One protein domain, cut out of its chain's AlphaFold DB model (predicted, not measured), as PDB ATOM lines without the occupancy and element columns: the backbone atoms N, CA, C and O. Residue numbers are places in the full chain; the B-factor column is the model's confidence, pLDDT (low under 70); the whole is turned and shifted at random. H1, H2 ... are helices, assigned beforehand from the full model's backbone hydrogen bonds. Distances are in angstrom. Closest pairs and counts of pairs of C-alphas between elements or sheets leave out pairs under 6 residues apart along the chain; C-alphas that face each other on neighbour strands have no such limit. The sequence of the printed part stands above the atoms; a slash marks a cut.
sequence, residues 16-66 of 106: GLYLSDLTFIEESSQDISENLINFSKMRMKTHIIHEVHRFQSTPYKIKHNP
ATOM      1  N   GLY A  16      34.216  31.658  44.020       94.12
ATOM      2  CA  GLY A  16      33.019  32.245  44.621       94.12
ATOM      3  C   GLY A  16      33.277  33.562  45.359       94.12
ATOM      4  O   GLY A  16      32.426  34.437  45.303       94.12
ATOM      5  N   LEU A  17      34.458  33.750  45.964       92.38
ATOM      6  CA  LEU A  17      34.806  35.011  46.639       92.38
ATOM      7  C   LEU A  17      34.891  36.180  45.653       92.38
ATOM      8  O   LEU A  17      34.248  37.201  45.860       92.38
ATOM      9  N   TYR A  18      35.613  35.999  44.545       93.94
ATOM     10  CA  TYR A  18      35.734  37.031  43.513       93.94
ATOM     11  C   TYR A  18      34.397  37.336  42.840       93.94
ATOM     12  O   TYR A  18      34.119  38.487  42.520       93.94
ATOM     13  N   LEU A  19      33.569  36.309  42.620       95.50
ATOM     14  CA  LEU A  19      32.232  36.494  42.061       95.50
ATOM     15  C   LEU A  19      31.351  37.315  43.005       95.50
ATOM     16  O   LEU A  19      30.683  38.229  42.541       95.50
ATOM     17  N   SER A  20      31.391  37.048  44.313       95.44
ATOM     18  CA  SER A  20      30.674  37.859  45.301       95.44
ATOM     19  C   SER A  20      31.127  39.321  45.294       95.44
ATOM     20  O   SER A  20      30.277  40.210  45.296       95.44
ATOM     21  N   ASP A  21      32.434  39.584  45.223       94.75
ATOM     22  CA  ASP A  21      32.958  40.956  45.171       94.75
ATOM     23  C   ASP A  21      32.562  41.679  43.874       94.75
ATOM     24  O   ASP A  21      32.197  42.857  43.900       94.75
ATOM     25  N   LEU A  22      32.587  40.982  42.733       95.56
ATOM     26  CA  LEU A  22      32.125  41.533  41.456       95.56
ATOM     27  C   LEU A  22      30.628  41.843  41.482       95.56
ATOM     28  O   LEU A  22      30.243  42.919  41.031       95.56
ATOM     29  N   THR A  23      29.805  40.951  42.038       96.12
ATOM     30  CA  THR A  23      28.367  41.192  42.229       96.12
ATOM     31  C   THR A  23      28.135  42.416  43.113       96.12
ATOM     32  O   THR A  23      27.368  43.298  42.742       96.12
ATOM     33  N   PHE A  24      28.861  42.536  44.229       96.06
ATOM     34  CA  PHE A  24      28.751  43.695  45.116       96.06
ATOM     35  C   PHE A  24      29.113  45.011  44.408       96.06
ATOM     36  O   PHE A  24      28.410  46.013  44.539       96.06
ATOM     37  N   ILE A  25      30.191  45.016  43.618       94.69
ATOM     38  CA  ILE A  25      30.570  46.186  42.815       94.69
ATOM     39  C   ILE A  25      29.480  46.507  41.793       94.69
ATOM     40  O   ILE A  25      29.162  47.683  41.607       94.69
ATOM     41  N   GLU A  26      28.913  45.491  41.140       93.69
ATOM     42  CA  GLU A  26      27.872  45.653  40.127       93.69
ATOM     43  C   GLU A  26      26.625  46.336  40.690       93.69
ATOM     44  O   GLU A  26      26.124  47.284  40.089       93.69
ATOM     45  N   GLU A  27      26.186  45.905  41.870       94.38
ATOM     46  CA  GLU A  27      24.991  46.413  42.549       94.38
ATOM     47  C   GLU A  27      25.200  47.794  43.190       94.38
ATOM     48  O   GLU A  27      24.239  48.537  43.386       94.38
ATOM     49  N   SER A  28      26.445  48.174  43.496       89.62
ATOM     50  CA  SER A  28      26.746  49.419  44.219       89.62
ATOM     51  C   SER A  28      26.439  50.706  43.438       89.62
ATOM     52  O   SER A  28      26.213  51.754  44.045       89.62
ATOM     53  N   SER A  29      26.497  50.673  42.100       90.38
ATOM     54  CA  SER A  29      26.344  51.860  41.244       90.38
ATOM     55  C   SER A  29      26.156  51.498  39.767       90.38
ATOM     56  O   SER A  29      26.513  50.407  39.333       90.38
ATOM     57  N   GLN A  30      25.626  52.419  38.958       91.19
ATOM     58  CA  GLN A  30      25.488  52.221  37.509       91.19
ATOM     59  C   GLN A  30      26.836  52.363  36.777       91.19
ATOM     60  O   GLN A  30      27.718  53.115  37.200       91.19
ATOM     61  N   ASP A  31      26.986  51.653  35.655       89.81
ATOM     62  CA  ASP A  31      28.171  51.754  34.787       89.81
ATOM     63  C   ASP A  31      28.276  53.123  34.093       89.81
ATOM     64  O   ASP A  31      29.378  53.591  33.801       89.81
ATOM     65  N   ILE A  32      27.133  53.773  33.862       90.81
ATOM     66  CA  ILE A  32      27.025  55.121  33.308       90.81
ATOM     67  C   ILE A  32      26.257  55.972  34.315       90.81
ATOM     68  O   ILE A  32      25.170  55.596  34.745       90.81
ATOM     69  N   SER A  33      26.817  57.118  34.682       89.31
ATOM     70  CA  SER A  33      26.177  58.115  35.539       89.31
ATOM     71  C   SER A  33      26.273  59.464  34.843       89.31
ATOM     72  O   SER A  33      27.332  59.805  34.323       89.31
ATOM     73  N   GLU A  34      25.163  60.197  34.757       90.19
ATOM     74  CA  GLU A  34      25.117  61.520  34.108       90.19
ATOM     75  C   GLU A  34      25.680  61.526  32.669       90.19
ATOM     76  O   GLU A  34      26.356  62.457  32.244       90.19
ATOM     77  N   ASN A  35      25.404  60.463  31.900       92.12
ATOM     78  CA  ASN A  35      25.910  60.260  30.535       92.12
ATOM     79  C   ASN A  35      27.448  60.113  30.428       92.12
ATOM     80  O   ASN A  35      28.009  60.198  29.335       92.12
ATOM     81  N   LEU A  36      28.130  59.855  31.550       93.75
ATOM     82  CA  LEU A  36      29.565  59.586  31.639       93.75
ATOM     83  C   LEU A  36      29.828  58.171  32.167       93.75
ATOM     84  O   LEU A  36      29.087  57.641  32.993       93.75
ATOM     85  N   ILE A  37      30.916  57.553  31.707       94.75
ATOM     86  CA  ILE A  37      31.333  56.222  32.165       94.75
ATOM     87  C   ILE A  37      31.910  56.318  33.581       94.75
ATOM     88  O   ILE A  37      32.806  57.121  33.853       94.75
ATOM     89  N   ASN A  38      31.469  55.432  34.473       93.81
ATOM     90  CA  ASN A  38      32.008  55.314  35.821       93.81
ATOM     91  C   ASN A  38      33.337  54.535  35.823       93.81
ATOM     92  O   ASN A  38      33.402  53.335  36.106       93.81
ATOM     93  N   PHE A  39      34.434  55.234  35.527       95.38
ATOM     94  CA  PHE A  39      35.778  54.645  35.530       95.38
ATOM     95  C   PHE A  39      36.227  54.134  36.904       95.38
ATOM     96  O   PHE A  39      37.084  53.250  36.966       95.38
ATOM     97  N   SER A  40      35.661  54.654  37.998       94.25
ATOM     98  CA  SER A  40      35.954  54.158  39.346       94.25
ATOM     99  C   SER A  40      35.469  52.715  39.498       94.25
ATOM    100  O   SER A  40      36.263  51.825  39.808       94.25
ATOM    101  N   LYS A  41      34.202  52.455  39.139       94.44
ATOM    102  CA  LYS A  41      33.618  51.105  39.123       94.44
ATOM    103  C   LYS A  41      34.407  50.166  38.207       94.44
ATOM    104  O   LYS A  41      34.749  49.055  38.609       94.44
ATOM    105  N   MET A  42      34.774  50.631  37.010       95.31
ATOM    106  CA  MET A  42      35.577  49.836  36.070       95.31
ATOM    107  C   MET A  42      36.947  49.469  36.649       95.31
ATOM    108  O   MET A  42      37.345  48.310  36.580       95.31
ATOM    109  N   ARG A  43      37.638  50.412  37.301       96.12
ATOM    110  CA  ARG A  43      38.931  50.148  37.953       96.12
ATOM    111  C   ARG A  43      38.815  49.082  39.044       96.12
ATOM    112  O   ARG A  43      39.699  48.232  39.145       96.12
ATOM    113  N   MET A  44      37.738  49.102  39.830       95.56
ATOM    114  CA  MET A  44      37.495  48.096  40.869       95.56
ATOM    115  C   MET A  44      37.284  46.699  40.267       95.56
ATOM    116  O   MET A  44      37.943  45.754  40.695       95.56
ATOM    117  N   LYS A  45      36.453  46.572  39.219       95.12
ATOM    118  CA  LYS A  45      36.263  45.299  38.491       95.12
ATOM    119  C   LYS A  45      37.590  44.783  37.921       95.12
ATOM    120  O   LYS A  45      37.952  43.624  38.116       95.12
ATOM    121  N   THR A  46      38.344  45.655  37.251       96.38
ATOM    122  CA  THR A  46      39.637  45.319  36.640       96.38
ATOM    123  C   THR A  46      40.649  44.817  37.668       96.38
ATOM    124  O   THR A  46      41.371  43.864  37.382       96.38
ATOM    125  N   HIS A  47      40.681  45.389  38.874       94.50
ATOM    126  CA  HIS A  47      41.565  44.923  39.946       94.50
ATOM    127  C   HIS A  47      41.329  43.444  40.292       94.50
ATOM    128  O   HIS A  47      42.278  42.661  40.321       94.50
ATOM    129  N   ILE A  48      40.065  43.051  40.459       94.06
ATOM    130  CA  ILE A  48      39.673  41.664  40.746       94.06
ATOM    131  C   ILE A  48      40.053  40.741  39.582       94.06
ATOM    132  O   ILE A  48      40.638  39.676  39.784       94.06
ATOM    133  N   ILE A  49      39.767  41.157  38.345       94.38
ATOM    134  CA  ILE A  49      40.081  40.368  37.143       94.38
ATOM    135  C   ILE A  49      41.592  40.113  37.031       94.38
ATOM    136  O   ILE A  49      42.011  38.994  36.727       94.38
ATOM    137  N   HIS A  50      42.421  41.121  37.313       93.19
ATOM    138  CA  HIS A  50      43.875  40.955  37.318       93.19
ATOM    139  C   HIS A  50      44.350  39.961  38.377       93.19
ATOM    140  O   HIS A  50      45.293  39.209  38.121       93.19
ATOM    141  N   GLU A  51      43.701  39.919  39.539       90.06
ATOM    142  CA  GLU A  51      44.031  38.943  40.569       90.06
ATOM    143  C   GLU A  51      43.724  37.509  40.113       90.06
ATOM    144  O   GLU A  51      44.571  36.624  40.248       90.06
ATOM    145  N   VAL A  52      42.569  37.284  39.479       91.44
ATOM    146  CA  VAL A  52      42.223  35.979  38.891       91.44
ATOM    147  C   VAL A  52      43.247  35.572  37.824       91.44
ATOM    148  O   VAL A  52      43.752  34.447  37.841       91.44
ATOM    149  N   HIS A  53      43.618  36.500  36.939       91.31
ATOM    150  CA  HIS A  53      44.596  36.245  35.880       91.31
ATOM    151  C   HIS A  53      45.988  35.890  36.434       91.31
ATOM    152  O   HIS A  53      46.676  35.022  35.889       91.31
ATOM    153  N   ARG A  54      46.408  36.507  37.551       89.88
ATOM    154  CA  ARG A  54      47.679  36.190  38.229       89.88
ATOM    155  C   ARG A  54      47.781  34.698  38.545       89.88
ATOM    156  O   ARG A  54      48.802  34.085  38.244       89.88
ATOM    157  N   PHE A  55      46.723  34.098  39.085       89.19
ATOM    158  CA  PHE A  55      46.714  32.682  39.464       89.19
ATOM    159  C   PHE A  55      46.579  31.717  38.277       89.19
ATOM    160  O   PHE A  55      47.022  30.576  38.373       89.19
ATOM    161  N   GLN A  56      46.045  32.174  37.142       91.81
ATOM    162  CA  GLN A  56      45.971  31.385  35.904       91.81
ATOM    163  C   GLN A  56      47.301  31.332  35.136       91.81
ATOM    164  O   GLN A  56      47.524  30.415  34.350       91.81
ATOM    165  N   SER A  57      48.193  32.301  35.366       90.44
ATOM    166  CA  SER A  57      49.442  32.456  34.607       90.44
ATOM    167  C   SER A  57      50.473  31.342  34.827       90.44
ATOM    168  O   SER A  57      51.306  31.093  33.957       90.44
ATOM    169  N   THR A  58      50.443  30.671  35.983       90.94
ATOM    170  CA  THR A  58      51.457  29.683  36.368       90.94
ATOM    171  C   THR A  58      50.831  28.293  36.453       90.94
ATOM    172  O   THR A  58      50.047  28.036  37.369       90.94
ATOM    173  N   PRO A  59      51.170  27.369  35.537       92.50
ATOM    174  CA  PRO A  59      50.649  26.012  35.580       92.50
ATOM    175  C   PRO A  59      51.329  25.179  36.674       92.50
ATOM    176  O   PRO A  59      52.494  25.382  37.026       92.50
ATOM    177  N   TYR A  60      50.621  24.165  37.169       93.88
ATOM    178  CA  TYR A  60      51.212  23.151  38.037       93.88
ATOM    179  C   TYR A  60      52.239  22.302  37.282       93.88
ATOM    180  O   TYR A  60      51.991  21.841  36.168       93.88
ATOM    181  N   LYS A  61      53.367  21.995  37.932       94.38
ATOM    182  CA  LYS A  61      54.398  21.072  37.418       94.38
ATOM    183  C   LYS A  61      54.015  19.599  37.643       94.38
ATOM    184  O   LYS A  61      54.806  18.815  38.159       94.38
ATOM    185  N   ILE A  62      52.788  19.224  37.283       95.19
ATOM    186  CA  ILE A  62      52.250  17.864  37.425       95.19
ATOM    187  C   ILE A  62      52.143  17.238  36.034       95.19
ATOM    188  O   ILE A  62      51.636  17.854  35.101       95.19
ATOM    189  N   LYS A  63      52.627  16.000  35.881       96.38
ATOM    190  CA  LYS A  63      52.536  15.282  34.605       96.38
ATOM    191  C   LYS A  63      51.103  14.818  34.356       96.38
ATOM    192  O   LYS A  63      50.491  14.189  35.215       96.38
ATOM    193  N   HIS A  64      50.605  15.077  33.152       95.75
ATOM    194  CA  HIS A  64      49.298  14.601  32.719       95.75
ATOM    195  C   HIS A  64      49.276  13.067  32.624       95.75
ATOM    196  O   HIS A  64      50.113  12.470  31.943       95.75
ATOM    197  N   ASN A  65      48.302  12.432  33.278       97.75
ATOM    198  CA  ASN A  65      48.051  10.997  33.169       97.75
ATOM    199  C   ASN A  65      46.663  10.766  32.546       97.75
ATOM    200  O   ASN A  65      45.660  10.911  33.248       97.75
ATOM    201  N   PRO A  66      46.588  10.347  31.267       97.19
ATOM    202  CA  PRO A  66      45.318  10.188  30.562       97.19
ATOM    203  C   PRO A  66      44.344   9.222  31.244       97.19
ATOM    204  O   PRO A  66      43.142   9.461  31.223       97.19
TER     205      PRO A  66
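This is residues 16 to 66 of the 106 residues of the protein "Hypothetical protein" of Rotaria socialis (UniProt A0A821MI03). Two helices lie side by side and nearly antiparallel as a helical hairpin, the longer H2 and the shorter H1, joined at one end by a loop that folds back on itself. From the other end of H2 the last residues run on as a tail; residues 53 to 66 stand free, stick out past the hairpin and add much of the length. The printed part has 51 residues with two named helices, H1 then H2, and no named strand; the class is all helix. The whole is extended, with a radius of gyration of the C-alphas of 16.2 A, and spans 55 by 17 by 16 A.

Find C-alpha 39 at (35.778, 54.645, 35.530); from there H2, residues 39 to 56, runs 25.4 A to C-alpha 56 at (45.971, 31.385, 35.904). Then look at C-alpha 16 at (33.019, 32.245, 44.621), where H1, residues 16 to 28, begins; its first and last C-alphas are 18.3 A apart.

Look along H2 at residues 41 to 48, which alone touch H1. The closest C-alphas of the two helices are those of Leu 22 and Lys 45, 6.3 A apart. The helices run opposite ways at a shallow tilt of 8 degrees, a helical hairpin, with centres 11.4 A apart. In the link, residues 32 to 33 pair with residues 36 to 37, antiparallel. In H1 every O i to N i+4 pair is within hydrogen-bond range; in H2, 13 of 14 are.

The two C-alphas farthest apart are those of Glu 34 and Asn 65, 55.5 A. Without residues 53 to 66, of which 53 to 56 belong to H2, the body spans 32 by 18 by 7 A. The link from H1 to H2, 10 residues, is short, and the printed part has no cut. The mean pLDDT of the printed part of this model is 93.5, and no printed residue is under 70.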